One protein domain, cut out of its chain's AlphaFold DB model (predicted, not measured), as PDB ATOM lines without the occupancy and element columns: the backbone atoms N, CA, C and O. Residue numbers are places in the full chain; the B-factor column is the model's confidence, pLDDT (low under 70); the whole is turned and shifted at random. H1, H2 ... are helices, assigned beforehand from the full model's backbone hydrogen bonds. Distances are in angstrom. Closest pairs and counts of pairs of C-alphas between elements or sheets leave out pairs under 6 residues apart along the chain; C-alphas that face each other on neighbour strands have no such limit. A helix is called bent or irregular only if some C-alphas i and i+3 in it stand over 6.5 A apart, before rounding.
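This is residues 315 to 391 of the 391 residues of an uncharacterized protein of Entamoeba histolytica HM-3:IMSS (UniProt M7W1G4). Two long helices, H1 and H2, cross as a hairpin, and a shorter third, H3, packs on residues 332 to 336 of H1, making a flat up-and-down bundle, each helix running against the one before. The 77 printed residues hold three named helices, H1, H2, H3 in order, and no named strand; the class is all helix. The whole is compact, radius of gyration of the C-alphas 12.5 A, spanning 36 by 27 by 14 A.

Find C-alpha 316 at (34.657, -18.750, -99.852); from there H1, residues 316 to 338, runs 32.8 A. It has a kink of 34 degrees near residue 332 and is only just irregular: C-alphas 332 and 335 are 6.9 A apart. Next comes H2, residues 345 to 365, 29.9 A; then H3, residues 372 to 386, ends at C-alpha 386, (30.163, -14.233, -131.424).

H1 and H2 touch, closest at the C-alphas of Ser 326 and Thr 356, 5.2 A, opposite ways at a steep tilt of 41 degrees. H1 touches H3 with residues 332 to 336 alone, closest at the C-alphas of Cys 332 and Asn 379, 6.7 A. H2 and H3 are close but not clearly touching. Every O i to N i+4 pair is within hydrogen-bond range in H2, 17 of 19 in H1, 9 of 11 in H3.

Both links are short; the printed part has no cut. Residues 388 to 391 have pLDDT under 70.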
ATOM      1  N   PRO A 315      31.921 -14.717 -99.975       82.88
ATOM      2  CA  PRO A 315      32.016 -16.003 -99.296       82.88
ATOM      3  C   PRO A 315      32.985 -16.942-100.020       82.88
ATOM      4  O   PRO A 315      33.084 -16.913-101.249       82.88
ATOM      5  N   THR A 316      33.676 -17.810 -99.280       87.31
ATOM      6  CA  THR A 316      34.657 -18.750 -99.852       87.31
ATOM      7  C   THR A 316      34.059 -19.588-100.984       87.31
ATOM      8  O   THR A 316      34.710 -19.790-102.004       87.31
ATOM      9  N   GLU A 317      32.800 -20.006-100.844       86.81
ATOM     10  CA  GLU A 317      32.039 -20.747-101.860       86.81
ATOM     11  C   GLU A 317      31.868 -19.962-103.168       86.81
ATOM     12  O   GLU A 317      31.992 -20.517-104.257       86.81
ATOM     13  N   TYR A 318      31.645 -18.650-103.075       90.56
ATOM     14  CA  TYR A 318      31.569 -17.787-104.248       90.56
ATOM     15  C   TYR A 318      32.938 -17.676-104.930       90.56
ATOM     16  O   TYR A 318      33.034 -17.722-106.153       90.56
ATOM     17  N   ILE A 319      34.020 -17.560-104.151       90.81
ATOM     18  CA  ILE A 319      35.387 -17.469-104.686       90.81
ATOM     19  C   ILE A 319      35.772 -18.759-105.423       90.81
ATOM     20  O   ILE A 319      36.324 -18.697-106.527       90.81
ATOM     21  N   THR A 320      35.482 -19.924-104.839       93.19
ATOM     22  CA  THR A 320      35.782 -21.220-105.463       93.19
ATOM     23  C   THR A 320      34.961 -21.419-106.732       93.19
ATOM     24  O   THR A 320      35.535 -21.748-107.773       93.19
ATOM     25  N   LEU A 321      33.658 -21.128-106.690       94.56
ATOM     26  CA  LEU A 321      32.780 -21.187-107.857       94.56
ATOM     27  C   LEU A 321      33.268 -20.257-108.971       94.56
ATOM     28  O   LEU A 321      33.447 -20.698-110.106       94.56
ATOM     29  N   LYS A 322      33.587 -19.002-108.638       95.12
ATOM     30  CA  LYS A 322      34.118 -18.013-109.583       95.12
ATOM     31  C   LYS A 322      35.383 -18.496-110.278       95.12
ATOM     32  O   LYS A 322      35.545 -18.278-111.474       95.12
ATOM     33  N   SER A 323      36.286 -19.148-109.547       95.38
ATOM     34  CA  SER A 323      37.521 -19.706-110.110       95.38
ATOM     35  C   SER A 323      37.232 -20.807-111.135       95.38
ATOM     36  O   SER A 323      37.799 -20.804-112.230       95.38
ATOM     37  N   VAL A 324      36.309 -21.721-110.816       96.38
ATOM     38  CA  VAL A 324      35.901 -22.810-111.718       96.38
ATOM     39  C   VAL A 324      35.214 -22.256-112.968       96.38
ATOM     40  O   VAL A 324      35.597 -22.604-114.086       96.38
ATOM     41  N   VAL A 325      34.263 -21.338-112.790       97.25
ATOM     42  CA  VAL A 325      33.559 -20.660-113.888       97.25
ATOM     43  C   VAL A 325      34.536 -19.862-114.752       97.25
ATOM     44  O   VAL A 325      34.463 -19.935-115.974       97.25
ATOM     45  N   SER A 326      35.497 -19.155-114.154       97.56
ATOM     46  CA  SER A 326      36.485 -18.370-114.900       97.56
ATOM     47  C   SER A 326      37.328 -19.234-115.830       97.56
ATOM     48  O   SER A 326      37.562 -18.834-116.967       97.56
ATOM     49  N   LYS A 327      37.777 -20.409-115.371       97.56
ATOM     50  CA  LYS A 327      38.534 -21.351-116.212       97.56
ATOM     51  C   LYS A 327      37.684 -21.857-117.374       97.56
ATOM     52  O   LYS A 327      38.156 -21.884-118.504       97.56
ATOM     53  N   PHE A 328      36.430 -22.211-117.097       97.62
ATOM     54  CA  PHE A 328      35.482 -22.634-118.123       97.62
ATOM     55  C   PHE A 328      35.258 -21.542-119.180       97.62
ATOM     56  O   PHE A 328      35.436 -21.795-120.366       97.62
ATOM     57  N   VAL A 329      34.961 -20.310-118.754       97.69
ATOM     58  CA  VAL A 329      34.727 -19.170-119.652       97.69
ATOM     59  C   VAL A 329      35.952 -18.872-120.514       97.69
ATOM     60  O   VAL A 329      35.806 -18.647-121.710       97.69
ATOM     61  N   VAL A 330      37.158 -18.889-119.938       97.19
ATOM     62  CA  VAL A 330      38.401 -18.684-120.699       97.19
ATOM     63  C   VAL A 330      38.570 -19.767-121.762       97.19
ATOM     64  O   VAL A 330      38.839 -19.430-122.910       97.19
ATOM     65  N   ASN A 331      38.333 -21.036-121.421       96.75
ATOM     66  CA  ASN A 331      38.415 -22.139-122.382       96.75
ATOM     67  C   ASN A 331      37.383 -22.005-123.512       96.75
ATOM     68  O   ASN A 331      37.713 -22.267-124.663       96.75
ATOM     69  N   CYS A 332      36.160 -21.564-123.205       95.00
ATOM     70  CA  CYS A 332      35.130 -21.300-124.213       95.00
ATOM     71  C   CYS A 332      35.462 -20.090-125.093       95.00
ATOM     72  O   CYS A 332      35.132 -20.084-126.271       95.00
ATOM     73  N   LEU A 333      36.105 -19.056-124.541       95.75
ATOM     74  CA  LEU A 333      36.458 -17.843-125.282       95.75
ATOM     75  C   LEU A 333      37.736 -17.989-126.116       95.75
ATOM     76  O   LEU A 333      37.909 -17.241-127.077       95.75
ATOM     77  N   GLN A 334      38.628 -18.917-125.754       95.19
ATOM     78  CA  GLN A 334      39.934 -19.090-126.393       95.19
ATOM     79  C   GLN A 334      39.836 -19.279-127.921       95.19
ATOM     80  O   GLN A 334      40.510 -18.532-128.627       95.19
ATOM     81  N   PRO A 335      38.940 -20.128-128.468       94.31
ATOM     82  CA  PRO A 335      38.788 -20.268-129.918       94.31
ATOM     83  C   PRO A 335      38.389 -18.962-130.621       94.31
ATOM     84  O   PRO A 335      38.823 -18.700-131.737       94.31
ATOM     85  N   PHE A 336      37.588 -18.107-129.977       93.62
ATOM     86  CA  PHE A 336      37.186 -16.814-130.547       93.62
ATOM     87  C   PHE A 336      38.324 -15.788-130.519       93.62
ATOM     88  O   PHE A 336      38.380 -14.904-131.374       93.62
ATOM     89  N   TYR A 337      39.226 -15.892-129.545       94.56
ATOM     90  CA  TYR A 337      40.448 -15.097-129.511       94.56
ATOM     91  C   TYR A 337      41.439 -15.559-130.581       94.56
ATOM     92  O   TYR A 337      41.900 -14.743-131.374       94.56
ATOM     93  N   ASP A 338      41.686 -16.866-130.668       93.00
ATOM     94  CA  ASP A 338      42.633 -17.451-131.622       93.00
ATOM     95  C   ASP A 338      42.187 -17.237-133.079       93.00
ATOM     96  O   ASP A 338      43.008 -16.948-133.947       93.00
ATOM     97  N   ASN A 339      40.875 -17.273-133.340       91.50
ATOM     98  CA  ASN A 339      40.290 -16.980-134.654       91.50
ATOM     99  C   ASN A 339      40.166 -15.471-134.957       91.50
ATOM    100  O   ASN A 339      39.537 -15.091-135.944       91.50
ATOM    101  N   GLY A 340      40.696 -14.590-134.102       88.69
ATOM    102  CA  GLY A 340      40.711 -13.139-134.317       88.69
ATOM    103  C   GLY A 340      39.361 -12.430-134.151       88.69
ATOM    104  O   GLY A 340      39.265 -11.227-134.395       88.69
ATOM    105  N   LYS A 341      38.308 -13.129-133.701       91.19
ATOM    106  CA  LYS A 341      36.999 -12.512-133.400       91.19
ATOM    107  C   LYS A 341      37.071 -11.592-132.188       91.19
ATOM    108  O   LYS A 341      36.345 -10.601-132.108       91.19
ATOM    109  N   ILE A 342      37.963 -11.902-131.252       92.94
ATOM    110  CA  ILE A 342      38.337 -11.016-130.154       92.94
ATOM    111  C   ILE A 342      39.738 -10.487-130.455       92.94
ATOM    112  O   ILE A 342      40.717 -11.199-130.282       92.94
ATOM    113  N   GLN A 343      39.811  -9.239-130.912       86.81
ATOM    114  CA  GLN A 343      41.049  -8.643-131.427       86.81
ATOM    115  C   GLN A 343      42.096  -8.388-130.333       86.81
ATOM    116  O   GLN A 343      43.271  -8.685-130.521       86.81
ATOM    117  N   ASP A 344      41.666  -7.888-129.168       93.19
ATOM    118  CA  ASP A 344      42.587  -7.434-128.123       93.19
ATOM    119  C   ASP A 344      42.576  -8.329-126.891       93.19
ATOM    120  O   ASP A 344      41.523  -8.743-126.391       93.19
ATOM    121  N   ARG A 345      43.759  -8.516-126.300       93.81
ATOM    122  CA  ARG A 345      43.922  -9.233-125.029       93.81
ATOM    123  C   ARG A 345      43.129  -8.591-123.890       93.81
ATOM    124  O   ARG A 345      42.576  -9.295-123.044       93.81
ATOM    125  N   ASP A 346      43.064  -7.265-123.832       95.12
ATOM    126  CA  ASP A 346      42.320  -6.582-122.769       95.12
ATOM    127  C   ASP A 346      40.809  -6.660-122.991       95.12
ATOM    128  O   ASP A 346      40.048  -6.835-122.033       95.12
ATOM    129  N   ARG A 347      40.375  -6.683-124.255       93.75
ATOM    130  CA  ARG A 347      38.988  -6.973-124.619       93.75
ATOM    131  C   ARG A 347      38.611  -8.409-124.254       93.75
ATOM    132  O   ARG A 347      37.561  -8.610-123.647       93.75
ATOM    133  N   PHE A 348      39.493  -9.379-124.504       96.56
ATOM    134  CA  PHE A 348      39.336 -10.764-124.053       96.56
ATOM    135  C   PHE A 348      39.160 -10.853-122.535       96.56
ATOM    136  O   PHE A 348      38.170 -11.411-122.063       96.56
ATOM    137  N   LYS A 349      40.060 -10.240-121.753       96.19
ATOM    138  CA  LYS A 349      39.958 -10.222-120.281       96.19
ATOM    139  C   LYS A 349      38.661  -9.576-119.801       96.19
ATOM    140  O   LYS A 349      38.049 -10.076-118.861       96.19
ATOM    141  N   SER A 350      38.248  -8.469-120.420       95.38
ATOM    142  CA  SER A 350      37.020  -7.754-120.058       95.38
ATOM    143  C   SER A 350      35.775  -8.612-120.309       95.38
ATOM    144  O   SER A 350      34.936  -8.776-119.422       95.38
ATOM    145  N   ILE A 351      35.697  -9.245-121.483       95.31
ATOM    146  CA  ILE A 351      34.617 -10.168-121.849       95.31
ATOM    147  C   ILE A 351      34.596 -11.373-120.904       95.31
ATOM    148  O   ILE A 351      33.543 -11.691-120.351       95.31
ATOM    149  N   ALA A 352      35.750 -12.006-120.677       97.00
ATOM    150  CA  ALA A 352      35.876 -13.149-119.782       97.00
ATOM    151  C   ALA A 352      35.441 -12.787-118.359       97.00
ATOM    152  O   ALA A 352      34.685 -13.531-117.737       97.00
ATOM    153  N   LYS A 353      35.847 -11.616-117.852       96.25
ATOM    154  CA  LYS A 353      35.433 -11.110-116.537       96.25
ATOM    155  C   LYS A 353      33.922 -10.897-116.460       96.25
ATOM    156  O   LYS A 353      33.328 -11.238-115.436       96.25
ATOM    157  N   ASN A 354      33.314 -10.344-117.507       96.31
ATOM    158  CA  ASN A 354      31.877 -10.092-117.549       96.31
ATOM    159  C   ASN A 354      31.086 -11.409-117.490       96.31
ATOM    160  O   ASN A 354      30.344 -11.625-116.534       96.31
ATOM    161  N   PHE A 355      31.355 -12.340-118.411       97.44
ATOM    162  CA  PHE A 355      30.710 -13.658-118.412       97.44
ATOM    163  C   PHE A 355      30.969 -14.441-117.126       97.44
ATOM    164  O   PHE A 355      30.045 -15.009-116.554       97.44
ATOM    165  N   THR A 356      32.203 -14.417-116.614       97.06
ATOM    166  CA  THR A 356      32.531 -15.071-115.340       97.06
ATOM    167  C   THR A 356      31.666 -14.523-114.214       97.06
ATOM    168  O   THR A 356      31.126 -15.297-113.434       97.06
ATOM    169  N   THR A 357      31.519 -13.201-114.118       94.88
ATOM    170  CA  THR A 357      30.714 -12.578-113.060       94.88
ATOM    171  C   THR A 357      29.238 -12.935-113.217       94.88
ATOM    172  O   THR A 357      28.620 -13.355-112.244       94.88
ATOM    173  N   GLN A 358      28.700 -12.842-114.435       95.25
ATOM    174  CA  GLN A 358      27.307 -13.171-114.737       95.25
ATOM    175  C   GLN A 358      26.975 -14.626-114.379       95.25
ATOM    176  O   GLN A 358      26.079 -14.868-113.575       95.25
ATOM    177  N   PHE A 359      27.739 -15.586-114.901       96.88
ATOM    178  CA  PHE A 359      27.493 -17.010-114.671       96.88
ATOM    179  C   PHE A 359      27.750 -17.424-113.222       96.88
ATOM    180  O   PHE A 359      27.039 -18.270-112.688       96.88
ATOM    181  N   THR A 360      28.741 -16.817-112.555       95.19
ATOM    182  CA  THR A 360      28.969 -17.077-111.125       95.19
ATOM    183  C   THR A 360      27.788 -16.588-110.296       95.19
ATOM    184  O   THR A 360      27.354 -17.312-109.410       95.19
ATOM    185  N   ASN A 361      27.251 -15.396-110.579       92.44
ATOM    186  CA  ASN A 361      26.086 -14.877-109.864       92.44
ATOM    187  C   ASN A 361      24.855 -15.762-110.092       92.44
ATOM    188  O   ASN A 361      24.212 -16.145-109.124       92.44
ATOM    189  N   GLU A 362      24.586 -16.162-111.337       94.12
ATOM    190  CA  GLU A 362      23.450 -17.029-111.676       94.12
ATOM    191  C   GLU A 362      23.515 -18.387-110.953       94.12
ATOM    192  O   GLU A 362      22.541 -18.837-110.346       94.12
ATOM    193  N   LEU A 363      24.689 -19.027-110.953       94.62
ATOM    194  CA  LEU A 363      24.898 -20.285-110.234       94.62
ATOM    195  C   LEU A 363      24.844 -20.109-108.712       94.62
ATOM    196  O   LEU A 363      24.298 -20.959-108.012       94.62
ATOM    197  N   TYR A 364      25.390 -19.010-108.190       93.00
ATOM    198  CA  TYR A 364      25.414 -18.749-106.755       93.00
ATOM    199  C   TYR A 364      24.019 -18.441-106.201       93.00
ATOM    200  O   TYR A 364      23.633 -18.991-105.176       93.00
ATOM    201  N   GLU A 365      23.226 -17.625-106.899       89.12
ATOM    202  CA  GLU A 365      21.845 -17.301-106.513       89.12
ATOM    203  C   GLU A 365      20.935 -18.535-106.524       89.12
ATOM    204  O   GLU A 365      20.044 -18.665-105.685       89.12
ATOM    205  N   THR A 366      21.193 -19.474-107.436       89.62
ATOM    206  CA  THR A 366      20.451 -20.739-107.532       89.62
ATOM    207  C   THR A 366      21.028 -21.857-106.656       89.62
ATOM    208  O   THR A 366      20.462 -22.952-106.625       89.62
ATOM    209  N   ASN A 367      22.121 -21.600-105.924       88.94
ATOM    210  CA  ASN A 367      22.888 -22.593-105.162       88.94
ATOM    211  C   ASN A 367      23.264 -23.838-105.992       88.94
ATOM    212  O   ASN A 367      23.257 -24.964-105.493       88.94
ATOM    213  N   GLN A 368      23.568 -23.648-107.277       89.81
ATOM    214  CA  GLN A 368      23.933 -24.719-108.202       89.81
ATOM    215  C   GLN A 368      25.450 -24.752-108.443       89.81
ATOM    216  O   GLN A 368      26.085 -23.709-108.598       89.81
ATOM    217  N   PRO A 369      26.065 -25.943-108.546       92.06
ATOM    218  CA  PRO A 369      27.427 -26.061-109.048       92.06
ATOM    219  C   PRO A 369      27.467 -25.892-110.577       92.06
ATOM    220  O   PRO A 369      26.444 -25.959-111.264       92.06
ATOM    221  N   LEU A 370      28.674 -25.765-111.140       93.81
ATOM    222  CA  LEU A 370      28.887 -25.761-112.593       93.81
ATOM    223  C   LEU A 370      28.685 -27.167-113.198       93.81
ATOM    224  O   LEU A 370      29.638 -27.871-113.537       93.81
ATOM    225  N   SER A 371      27.425 -27.583-113.316       95.00
ATOM    226  CA  SER A 371      27.010 -28.863-113.903       95.00
ATOM    227  C   SER A 371      27.179 -28.897-115.428       95.00
ATOM    228  O   SER A 371      27.262 -27.859-116.080       95.00
ATOM    229  N   LEU A 372      27.149 -30.092-116.030       94.62
ATOM    230  CA  LEU A 372      27.217 -30.251-117.492       94.62
ATOM    231  C   LEU A 372      26.072 -29.520-118.217       94.62
ATOM    232  O   LEU A 372      26.273 -28.952-119.289       94.62
ATOM    233  N   LYS A 373      24.871 -29.507-117.622       94.69
ATOM    234  CA  LYS A 373      23.712 -28.783-118.163       94.69
ATOM    235  C   LYS A 373      23.970 -27.275-118.186       94.69
ATOM    236  O   LYS A 373      23.733 -26.644-119.212       94.69
ATOM    237  N   ALA A 374      24.503 -26.728-117.092       94.44
ATOM    238  CA  ALA A 374      24.872 -25.317-117.005       94.44
ATOM    239  C   ALA A 374      26.000 -24.965-117.985       94.44
ATOM    240  O   ALA A 374      25.907 -23.966-118.682       94.44
ATOM    241  N   GLN A 375      27.019 -25.821-118.115       95.69
ATOM    242  CA  GLN A 375      28.106 -25.619-119.078       95.69
ATOM    243  C   GLN A 375      27.593 -25.536-120.517       95.69
ATOM    244  O   GLN A 375      27.996 -24.641-121.248       95.69
ATOM    245  N   ARG A 376      26.681 -26.427-120.929       94.94
ATOM    246  CA  ARG A 376      26.094 -26.379-122.280       94.94
ATOM    247  C   ARG A 376      25.329 -25.081-122.526       94.94
ATOM    248  O   ARG A 376      25.529 -24.462-123.563       94.94
ATOM    249  N   TYR A 377      24.509 -24.668-121.562       94.88
ATOM    250  CA  TYR A 377      23.764 -23.412-121.630       94.88
ATOM    251  C   TYR A 377      24.692 -22.187-121.673       94.88
ATOM    252  O   TYR A 377      24.559 -21.326-122.531       94.88
ATOM    253  N   PHE A 378      25.698 -22.118-120.804       95.88
ATOM    254  CA  PHE A 378      26.654 -21.011-120.816       95.88
ATOM    255  C   PHE A 378      27.499 -20.981-122.085       95.88
ATOM    256  O   PHE A 378      27.808 -19.902-122.585       95.88
ATOM    257  N   ASN A 379      27.845 -22.148-122.630       94.38
ATOM    258  CA  ASN A 379      28.549 -22.222-123.898       94.38
ATOM    259  C   ASN A 379      27.684 -21.694-125.047       94.38
ATOM    260  O   ASN A 379      28.186 -20.906-125.837       94.38
ATOM    261  N   SER A 380      26.392 -22.045-125.108       93.19
ATOM    262  CA  SER A 380      25.497 -21.489-126.131       93.19
ATOM    263  C   SER A 380      25.387 -19.970-126.005       93.19
ATOM    264  O   SER A 380      25.582 -19.275-126.990       93.19
ATOM    265  N   VAL A 381      25.231 -19.436-124.788       93.81
ATOM    266  CA  VAL A 381      25.192 -17.980-124.548       93.81
ATOM    267  C   VAL A 381      26.484 -17.277-124.992       93.81
ATOM    268  O   VAL A 381      26.434 -16.174-125.541       93.81
ATOM    269  N   ILE A 382      27.654 -17.884-124.754       93.81
ATOM    270  CA  ILE A 382      28.929 -17.344-125.246       93.81
ATOM    271  C   ILE A 382      28.956 -17.378-126.774       93.81
ATOM    272  O   ILE A 382      29.254 -16.353-127.387       93.81
ATOM    273  N   CYS A 383      28.657 -18.524-127.385       91.31
ATOM    274  CA  CYS A 383      28.699 -18.685-128.832       91.31
ATOM    275  C   CYS A 383      27.719 -17.746-129.532       91.31
ATOM    276  O   CYS A 383      28.146 -17.046-130.438       91.31
ATOM    277  N   ASP A 384      26.478 -17.616-129.062       89.75
ATOM    278  CA  ASP A 384      25.461 -16.733-129.652       89.75
ATOM    279  C   ASP A 384      25.938 -15.275-129.742       89.75
ATOM    280  O   ASP A 384      25.578 -14.538-130.660       89.75
ATOM    281  N   LYS A 385      26.807 -14.849-128.815       88.25
ATOM    282  CA  LYS A 385      27.393 -13.506-128.826       88.25
ATOM    283  C   LYS A 385      28.398 -13.285-129.962       88.25
ATOM    284  O   LYS A 385      28.565 -12.147-130.398       88.25
ATOM    285  N   PHE A 386      29.100 -14.325-130.408       86.94
ATOM    286  CA  PHE A 386      30.163 -14.233-131.424       86.94
ATOM    287  C   PHE A 386      29.794 -14.896-132.758       86.94
ATOM    288  O   PHE A 386      30.402 -14.597-133.789       86.94
ATOM    289  N   GLU A 387      28.817 -15.794-132.731       80.25
ATOM    290  CA  GLU A 387      28.291 -16.607-133.823       80.25
ATOM    291  C   GLU A 387      26.804 -16.912-133.557       80.25
ATOM    292  O   GLU A 387      26.465 -18.022-133.149       80.25
ATOM    293  N   PRO A 388      25.886 -15.967-133.823       67.38
ATOM    294  CA  PRO A 388      24.448 -16.135-133.562       67.38
ATOM    295  C   PRO A 388      23.747 -17.245-134.381       67.38
ATOM    296  O   PRO A 388      22.522 -17.341-134.361       67.38
ATOM    297  N   HIS A 389      24.495 -18.082-135.112       58.06
ATOM    298  CA  HIS A 389      23.987 -19.127-136.009       58.06
ATOM    299  C   HIS A 389      24.769 -20.453-135.924       58.06
ATOM    300  O   HIS A 389      24.749 -21.226-136.878       58.06
ATOM    301  N   TYR A 390      25.504 -20.709-134.835       52.94
ATOM    302  CA  TYR A 390      26.415 -21.865-134.761       52.94
ATOM    303  C   TYR A 390      25.820 -23.153-134.166       52.94
ATOM    304  O   TYR A 390      26.541 -24.146-134.061       52.94
ATOM    305  N   TYR A 391      24.543 -23.156-133.771       46.94
ATOM    306  CA  TYR A 391      23.913 -24.285-133.076       46.94
ATOM    307  C   TYR A 391      22.640 -24.796-133.734       46.94
ATOM    308  O   TYR A 391      21.777 -23.961-134.086       46.94
TER     309      TYR A 391